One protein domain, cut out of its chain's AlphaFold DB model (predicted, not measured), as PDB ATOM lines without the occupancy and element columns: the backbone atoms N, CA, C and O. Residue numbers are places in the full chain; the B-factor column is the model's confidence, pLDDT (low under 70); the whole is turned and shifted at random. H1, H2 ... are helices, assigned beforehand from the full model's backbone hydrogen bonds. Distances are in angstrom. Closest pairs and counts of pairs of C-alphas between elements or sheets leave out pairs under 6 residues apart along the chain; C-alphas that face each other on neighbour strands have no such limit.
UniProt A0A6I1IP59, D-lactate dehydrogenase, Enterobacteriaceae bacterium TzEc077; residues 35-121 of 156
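AT A GLANCE: This is residues 35 to 121 of the 156 residues of the protein "D-lactate dehydrogenase" of Enterobacteriaceae bacterium TzEc077 (UniProt A0A6I1IP59). Little regular structure is present: the printed part is a loose, wide loop of mostly unnamed chain, with the short helix H1 near its start and the longer H2 at one end. Between them, residues 44 to 96 run out to the other end near Phe 75 and sweep back to H2, whose residues 97 to 99 stick out together with 94 to 96. The class is all helix, but the two named helices, H1 then H2, hold only 17 of the 87 printed residues, with no named strand. The whole is loose, with a radius of gyration of the C-alphas of 16.5 A and spans of 46 by 33 by 24 A.

IN THESE COORDINATES: H1 is residues 40 to 43, beginning at C-alpha 40 (41.842, 26.133, 53.091). H2 is residues 97 to 109, 18.6 A long, ending at C-alpha 109 (41.581, 31.818, 40.123).

HOW THE PARTS SIT: H1 and H2 are apart, with no C-alpha of the one within 8 A of the other. In H2 every O i to N i+4 pair is within hydrogen-bond range; H1 is too short for such a pair.

THE WHOLE: The C-alphas farthest apart, Phe 75 and Asn 95, are 47.4 A apart. The link H1 to H2, 53 residues, is long. The printed part has no cut, and no printed residue is under 70 in pLDDT.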
ATOM      1  N   ALA A  35      38.676  27.097  65.435       93.06
ATOM      2  CA  ALA A  35      37.587  26.119  65.413       93.06
ATOM      3  C   ALA A  35      37.227  25.670  63.978       93.06
ATOM      4  O   ALA A  35      36.296  24.886  63.776       93.06
ATOM      5  N   SER A  36      38.003  26.127  62.992       93.88
ATOM      6  CA  SER A  36      37.943  25.755  61.579       93.88
ATOM      7  C   SER A  36      39.291  26.023  60.881       93.88
ATOM      8  O   SER A  36      40.196  26.630  61.457       93.88
ATOM      9  N   ASP A  37      39.468  25.533  59.648       94.38
ATOM     10  CA  ASP A  37      40.686  25.772  58.859       94.38
ATOM     11  C   ASP A  37      40.557  27.047  58.013       94.38
ATOM     12  O   ASP A  37      39.987  27.037  56.921       94.38
ATOM     13  N   HIS A  38      41.123  28.149  58.504       91.69
ATOM     14  CA  HIS A  38      41.089  29.446  57.821       91.69
ATOM     15  C   HIS A  38      41.990  29.524  56.578       91.69
ATOM     16  O   HIS A  38      41.876  30.470  55.799       91.69
ATOM     17  N   ARG A  39      42.891  28.554  56.373       91.94
ATOM     18  CA  ARG A  39      43.845  28.564  55.252       91.94
ATOM     19  C   ARG A  39      43.299  27.865  54.019       91.94
ATOM     20  O   ARG A  39      43.717  28.185  52.912       91.94
ATOM     21  N   TYR A  40      42.318  26.979  54.182       94.50
ATOM     22  CA  TYR A  40      41.842  26.133  53.091       94.50
ATOM     23  C   TYR A  40      41.376  26.916  51.855       94.50
ATOM     24  O   TYR A  40      41.643  26.505  50.727       94.50
ATOM     25  N   ALA A  41      40.719  28.065  52.056       93.94
ATOM     26  CA  ALA A  41      40.292  28.930  50.959       93.94
ATOM     27  C   ALA A  41      41.476  29.464  50.138       93.94
ATOM     28  O   ALA A  41      41.354  29.616  48.931       93.94
ATOM     29  N   HIS A  42      42.624  29.715  50.769       94.00
ATOM     30  CA  HIS A  42      43.850  30.068  50.067       94.00
ATOM     31  C   HIS A  42      44.465  28.838  49.387       94.00
ATOM     32  O   HIS A  42      44.686  28.874  48.175       94.00
ATOM     33  N   ASP A  43      44.656  27.742  50.127       94.81
ATOM     34  CA  ASP A  43      45.317  26.516  49.653       94.81
ATOM     35  C   ASP A  43      44.650  25.949  48.389       94.81
ATOM     36  O   ASP A  43      45.319  25.563  47.433       94.81
ATOM     37  N   VAL A  44      43.312  25.932  48.339       95.25
ATOM     38  CA  VAL A  44      42.569  25.382  47.193       95.25
ATOM     39  C   VAL A  44      42.743  26.208  45.914       95.25
ATOM     40  O   VAL A  44      42.618  25.658  44.820       95.25
ATOM     41  N   THR A  45      43.061  27.503  46.030       95.56
ATOM     42  CA  THR A  45      43.329  28.380  44.872       95.56
ATOM     43  C   THR A  45      44.747  28.275  44.332       95.56
ATOM     44  O   THR A  45      44.999  28.762  43.229       95.56
ATOM     45  N   GLN A  46      45.659  27.613  45.049       96.62
ATOM     46  CA  GLN A  46      47.037  27.420  44.604       96.62
ATOM     47  C   GLN A  46      47.113  26.311  43.542       96.62
ATOM     48  O   GLN A  46      47.625  25.218  43.762       96.62
ATOM     49  N   VAL A  47      46.531  26.572  42.369       95.88
ATOM     50  CA  VAL A  47      46.338  25.581  41.293       95.88
ATOM     51  C   VAL A  47      47.625  25.149  40.588       95.88
ATOM     52  O   VAL A  47      47.578  24.186  39.823       95.88
ATOM     53  N   ASP A  48      48.721  25.868  40.823       96.31
ATOM     54  CA  ASP A  48      50.048  25.634  40.243       96.31
ATOM     55  C   ASP A  48      51.059  25.092  41.264       96.31
ATOM     56  O   ASP A  48      52.205  24.841  40.903       96.31
ATOM     57  N   GLU A  49      50.656  24.910  42.526       95.69
ATOM     58  CA  GLU A  49      51.507  24.271  43.528       95.69
ATOM     59  C   GLU A  49      51.616  22.768  43.258       95.69
ATOM     60  O   GLU A  49      50.618  22.077  43.035       95.69
ATOM     61  N   ASP A  50      52.831  22.235  43.384       94.50
ATOM     62  CA  ASP A  50      53.121  20.804  43.221       94.50
ATOM     63  C   ASP A  50      52.694  19.969  44.447       94.50
ATOM     64  O   ASP A  50      53.076  18.805  44.604       94.50
ATOM     65  N   THR A  51      51.895  20.552  45.345       92.81
ATOM     66  CA  THR A  51      51.381  19.901  46.551       92.81
ATOM     67  C   THR A  51      49.853  19.808  46.527       92.81
ATOM     68  O   THR A  51      49.169  20.690  46.008       92.81
ATOM     69  N   PRO A  52      49.260  18.736  47.084       93.19
ATOM     70  CA  PRO A  52      47.810  18.639  47.169       93.19
ATOM     71  C   PRO A  52      47.227  19.724  48.081       93.19
ATOM     72  O   PRO A  52      47.696  19.904  49.200       93.19
ATOM     73  N   ALA A  53      46.103  20.326  47.680       92.44
ATOM     74  CA  ALA A  53      45.378  21.303  48.505       92.44
ATOM     75  C   ALA A  53      44.908  20.751  49.870       92.44
ATOM     76  O   ALA A  53      44.626  21.514  50.795       92.44
ATOM     77  N   ARG A  54      44.763  19.424  50.004       93.44
ATOM     78  CA  ARG A  54      44.583  18.734  51.291       93.44
ATOM     79  C   ARG A  54      45.014  17.277  51.202       93.44
ATOM     80  O   ARG A  54      44.787  16.621  50.187       93.44
ATOM     81  N   PHE A  55      45.523  16.742  52.304       92.94
ATOM     82  CA  PHE A  55      45.778  15.313  52.474       92.94
ATOM     83  C   PHE A  55      45.704  14.930  53.958       92.94
ATOM     84  O   PHE A  55      45.831  15.778  54.836       92.94
ATOM     85  N   ASN A  56      45.474  13.648  54.254       89.56
ATOM     86  CA  ASN A  56      45.206  13.195  55.629       89.56
ATOM     87  C   ASN A  56      46.404  13.345  56.578       89.56
ATOM     88  O   ASN A  56      46.210  13.475  57.780       89.56
ATOM     89  N   ALA A  57      47.625  13.285  56.048       89.69
ATOM     90  CA  ALA A  57      48.856  13.348  56.831       89.69
ATOM     91  C   ALA A  57      49.462  14.762  56.889       89.69
ATOM     92  O   ALA A  57      50.642  14.893  57.205       89.69
ATOM     93  N   ASP A  58      48.694  15.804  56.552       91.62
ATOM     94  CA  ASP A  58      49.151  17.194  56.626       91.62
ATOM     95  C   ASP A  58      49.372  17.583  58.097       91.62
ATOM     96  O   ASP A  58      48.391  17.735  58.833       91.62
ATOM     97  N   PRO A  59      50.627  17.769  58.550       90.50
ATOM     98  CA  PRO A  59      50.917  18.038  59.955       90.50
ATOM     99  C   PRO A  59      50.284  19.345  60.439       90.50
ATOM    100  O   PRO A  59      50.034  19.491  61.630       90.50
ATOM    101  N   SER A  60      49.976  20.278  59.536       89.75
ATOM    102  CA  SER A  60      49.339  21.541  59.893       89.75
ATOM    103  C   SER A  60      47.840  21.411  60.192       89.75
ATOM    104  O   SER A  60      47.231  22.366  60.668       89.75
ATOM    105  N   ARG A  61      47.238  20.244  59.924       90.88
ATOM    106  CA  ARG A  61      45.818  19.931  60.181       90.88
ATOM    107  C   ARG A  61      45.633  18.838  61.240       90.88
ATOM    108  O   ARG A  61      44.500  18.488  61.572       90.88
ATOM    109  N   LEU A  62      46.734  18.303  61.775       92.88
ATOM    110  CA  LEU A  62      46.743  17.291  62.829       92.88
ATOM    111  C   LEU A  62      46.998  17.953  64.182       92.88
ATOM    112  O   LEU A  62      48.100  18.419  64.461       92.88
ATOM    113  N   PHE A  63      45.981  17.975  65.038       93.00
ATOM    114  CA  PHE A  63      46.087  18.564  66.370       93.00
ATOM    115  C   PHE A  63      45.052  17.956  67.318       93.00
ATOM    116  O   PHE A  63      43.851  18.057  67.075       93.00
ATOM    117  N   GLU A  64      45.517  17.348  68.414       92.25
ATOM    118  CA  GLU A  64      44.679  16.730  69.452       92.25
ATOM    119  C   GLU A  64      43.586  15.799  68.885       92.25
ATOM    120  O   GLU A  64      43.870  14.659  68.514       92.25
ATOM    121  N   ALA A  65      42.334  16.266  68.827       94.06
ATOM    122  CA  ALA A  65      41.201  15.521  68.285       94.06
ATOM    123  C   ALA A  65      41.198  15.480  66.743       94.06
ATOM    124  O   ALA A  65      40.815  14.458  66.157       94.06
ATOM    125  N   SER A  66      41.643  16.558  66.092       94.06
ATOM    126  CA  SER A  66      41.695  16.700  64.635       94.06
ATOM    127  C   SER A  66      42.714  15.729  64.047       94.06
ATOM    128  O   SER A  66      43.908  15.808  64.329       94.06
ATOM    129  N   GLY A  67      42.225  14.779  63.246       92.94
ATOM    130  CA  GLY A  67      43.050  13.728  62.645       92.94
ATOM    131  C   GLY A  67      43.463  12.600  63.597       92.94
ATOM    132  O   GLY A  67      44.309  11.782  63.248       92.94
ATOM    133  N   SER A  68      42.842  12.500  64.776       93.56
ATOM    134  CA  SER A  68      43.173  11.472  65.774       93.56
ATOM    135  C   SER A  68      42.863  10.034  65.347       93.56
ATOM    136  O   SER A  68      43.403   9.105  65.941       93.56
ATOM    137  N   ALA A  69      41.993   9.819  64.354       92.00
ATOM    138  CA  ALA A  69      41.665   8.500  63.796       92.00
ATOM    139  C   ALA A  69      41.356   7.419  64.862       92.00
ATOM    140  O   ALA A  69      41.815   6.280  64.768       92.00
ATOM    141  N   GLY A  70      40.611   7.789  65.912       91.94
ATOM    142  CA  GLY A  70      40.216   6.880  66.999       91.94
ATOM    143  C   GLY A  70      41.310   6.587  68.032       91.94
ATOM    144  O   GLY A  70      41.117   5.744  68.904       91.94
ATOM    145  N   LYS A  71      42.457   7.274  67.971       94.06
ATOM    146  CA  LYS A  71      43.520   7.177  68.988       94.06
ATOM    147  C   LYS A  71      43.167   7.871  70.302       94.06
ATOM    148  O   LYS A  71      43.820   7.616  71.309       94.06
ATOM    149  N   VAL A  72      42.142   8.719  70.295       94.06
ATOM    150  CA  VAL A  72      41.592   9.375  71.484       94.06
ATOM    151  C   VAL A  72      40.073   9.221  71.498       94.06
ATOM    152  O   VAL A  72      39.439   9.143  70.445       94.06
ATOM    153  N   CYS A  73      39.487   9.194  72.695       93.88
ATOM    154  CA  CYS A  73      38.041   9.271  72.867       93.88
ATOM    155  C   CYS A  73      37.624  10.747  72.920       93.88
ATOM    156  O   CYS A  73      37.982  11.458  73.860       93.88
ATOM    157  N   VAL A  74      36.905  11.217  71.900       94.62
ATOM    158  CA  VAL A  74      36.442  12.609  71.805       94.62
ATOM    159  C   VAL A  74      35.024  12.705  72.363       94.62
ATOM    160  O   VAL A  74      34.105  12.111  71.810       94.62
ATOM    161  N   PHE A  75      34.844  13.469  73.445       93.06
ATOM    162  CA  PHE A  75      33.531  13.683  74.073       93.06
ATOM    163  C   PHE A  75      32.767  14.867  73.470       93.06
ATOM    164  O   PHE A  75      31.548  14.815  73.346       93.06
ATOM    165  N   ALA A  76      33.476  15.939  73.107       93.62
ATOM    166  CA  ALA A  76      32.895  17.142  72.527       93.62
ATOM    167  C   ALA A  76      33.913  17.906  71.678       93.62
ATOM    168  O   ALA A  76      35.122  17.814  71.903       93.62
ATOM    169  N   VAL A  77      33.397  18.694  70.736       94.50
ATOM    170  CA  VAL A  77      34.151  19.626  69.893       94.50
ATOM    171  C   VAL A  77      33.429  20.972  69.850       94.50
ATOM    172  O   VAL A  77      32.204  21.023  69.960       94.50
ATOM    173  N   ARG A  78      34.187  22.056  69.686       93.06
ATOM    174  CA  ARG A  78      33.673  23.406  69.415       93.06
ATOM    175  C   ARG A  78      34.107  23.766  67.998       93.06
ATOM    176  O   ARG A  78      35.292  23.655  67.698       93.06
ATOM    177  N   LEU A  79      33.151  24.119  67.144       94.81
ATOM    178  CA  LEU A  79      33.355  24.370  65.718       94.81
ATOM    179  C   LEU A  79      32.738  25.712  65.335       94.81
ATOM    180  O   LEU A  79      31.701  26.087  65.891       94.81
ATOM    181  N   ASP A  80      33.348  26.386  64.367       94.06
ATOM    182  CA  ASP A  80      32.723  27.537  63.724       94.06
ATOM    183  C   ASP A  80      31.525  27.098  62.879       94.06
ATOM    184  O   ASP A  80      31.466  25.985  62.344       94.06
ATOM    185  N   THR A  81      30.566  28.006  62.729       95.00
ATOM    186  CA  THR A  81      29.448  27.864  61.794       95.00
ATOM    187  C   THR A  81      29.469  29.014  60.805       95.00
ATOM    188  O   THR A  81      29.830  30.131  61.170       95.00
ATOM    189  N   TYR A  82      29.018  28.762  59.581       93.31
ATOM    190  CA  TYR A  82      28.981  29.762  58.516       93.31
ATOM    191  C   TYR A  82      27.546  30.074  58.108       93.31
ATOM    192  O   TYR A  82      26.651  29.232  58.225       93.31
ATOM    193  N   GLU A  83      27.333  31.292  57.617       94.44
ATOM    194  CA  GLU A  83      26.049  31.704  57.066       94.44
ATOM    195  C   GLU A  83      25.684  30.843  55.850       94.44
ATOM    196  O   GLU A  83      26.521  30.522  55.002       94.44
ATOM    197  N   LYS A  84      24.410  30.455  55.763       92.31
ATOM    198  CA  LYS A  84      23.908  29.712  54.613       92.31
ATOM    199  C   LYS A  84      23.783  30.656  53.418       92.31
ATOM    200  O   LYS A  84      23.068  31.649  53.489       92.31
ATOM    201  N   VAL A  85      24.395  30.276  52.303       91.69
ATOM    202  CA  VAL A  85      24.289  30.992  51.028       91.69
ATOM    203  C   VAL A  85      23.332  30.279  50.072       91.69
ATOM    204  O   VAL A  85      23.272  29.046  50.031       91.69
ATOM    205  N   GLU A  86      22.572  31.056  49.301       92.38
ATOM    206  CA  GLU A  86      21.768  30.524  48.198       92.38
ATOM    207  C   GLU A  86      22.682  29.949  47.110       92.38
ATOM    208  O   GLU A  86      23.767  30.470  46.845       92.38
ATOM    209  N   SER A  87      22.254  28.855  46.478       91.62
ATOM    210  CA  SER A  87      23.091  28.122  45.525       91.62
ATOM    211  C   SER A  87      22.331  27.767  44.254       91.62
ATOM    212  O   SER A  87      21.124  27.539  44.265       91.62
ATOM    213  N   SER A  88      23.057  27.730  43.140       92.88
ATOM    214  CA  SER A  88      22.580  27.236  41.850       92.88
ATOM    215  C   SER A  88      23.526  26.152  41.358       92.88
ATOM    216  O   SER A  88      24.739  26.257  41.537       92.88
ATOM    217  N   VAL A  89      22.968  25.113  40.742       94.06
ATOM    218  CA  VAL A  89      23.734  23.967  40.241       94.06
ATOM    219  C   VAL A  89      23.825  24.050  38.722       94.06
ATOM    220  O   VAL A  89      22.808  24.157  38.041       94.06
ATOM    221  N   PHE A  90      25.045  23.960  38.195       93.56
ATOM    222  CA  PHE A  90      25.319  23.894  36.762       93.56
ATOM    223  C   PHE A  90      25.803  22.488  36.410       93.56
ATOM    224  O   PHE A  90      26.767  22.001  36.995       93.56
ATOM    225  N   TYR A  91      25.137  21.837  35.455       93.94
ATOM    226  CA  TYR A  91      25.537  20.518  34.967       93.94
ATOM    227  C   TYR A  91      26.421  20.681  33.731       93.94
ATOM    228  O   TYR A  91      25.974  21.206  32.712       93.94
ATOM    229  N   ILE A  92      27.677  20.250  33.830       94.94
ATOM    230  CA  ILE A  92      28.681  20.392  32.772       94.94
ATOM    231  C   ILE A  92      29.168  18.998  32.388       94.94
ATOM    232  O   ILE A  92      29.538  18.207  33.252       94.94
ATOM    233  N   GLY A  93      29.172  18.701  31.091       95.19
ATOM    234  CA  GLY A  93      29.720  17.463  30.550       95.19
ATOM    235  C   GLY A  93      30.713  17.762  29.437       95.19
ATOM    236  O   GLY A  93      30.415  18.555  28.549       95.19
ATOM    237  N   SER A  94      31.865  17.096  29.473       96.19
ATOM    238  CA  SER A  94      32.810  17.040  28.357       96.19
ATOM    239  C   SER A  94      33.322  15.609  28.178       96.19
ATOM    240  O   SER A  94      33.293  14.803  29.111       96.19
ATOM    241  N   ASN A  95      33.749  15.289  26.957       96.69
ATOM    242  CA  ASN A  95      34.509  14.072  26.665       96.69
ATOM    243  C   ASN A  95      36.024  14.301  26.755       96.69
ATOM    244  O   ASN A  95      36.774  13.337  26.625       96.69
ATOM    245  N   ASP A  96      36.458  15.544  26.967       96.88
ATOM    246  CA  ASP A  96      37.852  15.921  27.156       96.88
ATOM    247  C   ASP A  96      38.102  16.294  28.627       96.88
ATOM    248  O   ASP A  96      37.364  17.082  29.227       96.88
ATOM    249  N   ALA A  97      39.132  15.701  29.229       95.19
ATOM    250  CA  ALA A  97      39.523  15.997  30.605       95.19
ATOM    251  C   ALA A  97      40.173  17.385  30.733       95.19
ATOM    252  O   ALA A  97      40.100  18.004  31.804       95.19
ATOM    253  N   ASP A  98      40.764  17.897  29.651       97.50
ATOM    254  CA  ASP A  98      41.412  19.206  29.636       97.50
ATOM    255  C   ASP A  98      40.383  20.336  29.779       97.50
ATOM    256  O   ASP A  98      40.640  21.310  30.491       97.50
ATOM    257  N   ASP A  99      39.168  20.167  29.240       97.38
ATOM    258  CA  ASP A  99      38.059  21.112  29.430       97.38
ATOM    259  C   ASP A  99      37.699  21.271  30.915       97.38
ATOM    260  O   ASP A  99      37.572  22.386  31.429       97.38
ATOM    261  N   LEU A 100      37.554  20.154  31.640       96.25
ATOM    262  CA  LEU A 100      37.213  20.170  33.067       96.25
ATOM    263  C   LEU A 100      38.354  20.750  33.910       96.25
ATOM    264  O   LEU A 100      38.111  21.458  34.892       96.25
ATOM    265  N   THR A 101      39.597  20.497  33.501       96.12
ATOM    266  CA  THR A 101      40.788  21.082  34.122       96.12
ATOM    267  C   THR A 101      40.814  22.598  33.932       96.12
ATOM    268  O   THR A 101      41.021  23.333  34.902       96.12
ATOM    269  N   ALA A 102      40.545  23.082  32.717       97.06
ATOM    270  CA  ALA A 102      40.471  24.506  32.410       97.06
ATOM    271  C   ALA A 102      39.360  25.199  33.212       97.06
ATOM    272  O   ALA A 102      39.606  26.241  33.826       97.06
ATOM    273  N   ILE A 103      38.174  24.586  33.292       96.00
ATOM    274  CA  ILE A 103      37.058  25.083  34.108       96.00
ATOM    275  C   ILE A 103      37.467  25.171  35.577       96.00
ATOM    276  O   ILE A 103      37.327  26.234  36.179       96.00
ATOM    277  N   ARG A 104      38.022  24.098  36.159       96.12
ATOM    278  CA  ARG A 104      38.479  24.104  37.558       96.12
ATOM    279  C   ARG A 104      39.452  25.255  37.821       96.12
ATOM    280  O   ARG A 104      39.279  25.985  38.795       96.12
ATOM    281  N   ARG A 105      40.465  25.425  36.966       96.62
ATOM    282  CA  ARG A 105      41.474  26.483  37.121       96.62
ATOM    283  C   ARG A 105      40.849  27.871  37.035       96.62
ATOM    284  O   ARG A 105      41.142  28.713  37.878       96.62
ATOM    285  N   TYR A 106      39.953  28.096  36.077       96.19
ATOM    286  CA  TYR A 106      39.239  29.365  35.942       96.19
ATOM    287  C   TYR A 106      38.384  29.677  37.180       96.19
ATOM    288  O   TYR A 106      38.500  30.759  37.750       96.19
ATOM    289  N   LEU A 107      37.585  28.710  37.646       95.19
ATOM    290  CA  LEU A 107      36.703  28.885  38.803       95.19
ATOM    291  C   LEU A 107      37.470  29.224  40.090       95.19
ATOM    292  O   LEU A 107      36.974  29.998  40.903       95.19
ATOM    293  N   LEU A 108      38.668  28.661  40.272       96.00
ATOM    294  CA  LEU A 108      39.483  28.863  41.474       96.00
ATOM    295  C   LEU A 108      40.343  30.134  41.443       96.00
ATOM    296  O   LEU A 108      40.762  30.590  42.499       96.00
ATOM    297  N   THR A 109      40.624  30.698  40.265       95.75
ATOM    298  CA  THR A 109      41.581  31.818  40.123       95.75
ATOM    299  C   THR A 109      40.954  33.116  39.626       95.75
ATOM    300  O   THR A 109      41.508  34.185  39.859       95.75
ATOM    301  N   SER A 110      39.826  33.041  38.915       93.88
ATOM    302  CA  SER A 110      39.254  34.182  38.185       93.88
ATOM    303  C   SER A 110      37.913  34.664  38.738       93.88
ATOM    304  O   SER A 110      37.468  35.755  38.382       93.88
ATOM    305  N   LEU A 111      37.243  33.874  39.583       89.25
ATOM    306  CA  LEU A 111      35.971  34.271  40.184       89.25
ATOM    307  C   LEU A 111      36.166  35.137  41.439       89.25
ATOM    308  O   LEU A 111      37.119  34.934  42.185       89.25
ATOM    309  N   PRO A 112      35.227  36.059  41.724       88.38
ATOM    310  CA  PRO A 112      35.261  36.875  42.939       88.38
ATOM    311  C   PRO A 112      34.982  36.069  44.218       88.38
ATOM    312  O   PRO A 112      35.305  36.528  45.311       88.38
ATOM    313  N   SER A 113      34.374  34.885  44.102       90.00
ATOM    314  CA  SER A 113      34.110  33.975  45.215       90.00
ATOM    315  C   SER A 113      34.282  32.524  44.781       90.00
ATOM    316  O   SER A 113      33.979  32.171  43.638       90.00
ATOM    317  N   LEU A 114      34.716  31.673  45.712       93.88
ATOM    318  CA  LEU A 114      34.868  30.244  45.461       93.88
ATOM    319  C   LEU A 114      33.505  29.575  45.218       93.88
ATOM    320  O   LEU A 114      32.516  29.945  45.859       93.88
ATOM    321  N   PRO A 115      33.437  28.563  44.333       93.69
ATOM    322  CA  PRO A 115      32.273  27.693  44.249       93.69
ATOM    323  C   PRO A 115      32.002  26.999  45.589       93.69
ATOM    324  O   PRO A 115      32.933  26.604  46.288       93.69
ATOM    325  N   ILE A 116      30.723  26.787  45.910       93.44
ATOM    326  CA  ILE A 116      30.312  26.043  47.114       93.44
ATOM    327  C   ILE A 116      30.765  24.578  47.023       93.44
ATOM    328  O   ILE A 116      31.234  24.009  48.005       93.44
ATOM    329  N   ALA A 117      30.624  23.970  45.843       93.50
ATOM    330  CA  ALA A 117      31.039  22.602  45.564       93.50
ATOM    331  C   ALA A 117      31.358  22.421  44.073       93.50
ATOM    332  O   ALA A 117      30.832  23.139  43.220       93.50
ATOM    333  N   GLY A 118      32.200  21.434  43.772       93.31
ATOM    334  CA  GLY A 118      32.549  21.013  42.418       93.31
ATOM    335  C   GLY A 118      32.741  19.504  42.390       93.31
ATOM    336  O   GLY A 118      33.827  19.012  42.684       93.31
ATOM    337  N   GLU A 119      31.670  18.780  42.075       94.31
ATOM    338  CA  GLU A 119      31.650  17.317  42.080       94.31
ATOM    339  C   GLU A 119      31.965  16.759  40.690       94.31
ATOM    340  O   GLU A 119      31.459  17.248  39.678       94.31
ATOM    341  N   TYR A 120      32.774  15.701  40.644       94.31
ATOM    342  CA  TYR A 120      33.104  14.985  39.414       94.31
ATOM    343  C   TYR A 120      32.477  13.591  39.421       94.31
ATOM    344  O   TYR A 120      32.637  12.831  40.376       94.31
ATOM    345  N   ILE A 121      31.818  13.227  38.319       93.44
ATOM    346  CA  ILE A 121      31.301  11.878  38.092       93.44
ATOM    347  C   ILE A 121      31.727  11.377  36.712       93.44
ATOM    348  O   ILE A 121      31.436  11.988  35.685       93.44
TER     349      ILE A 121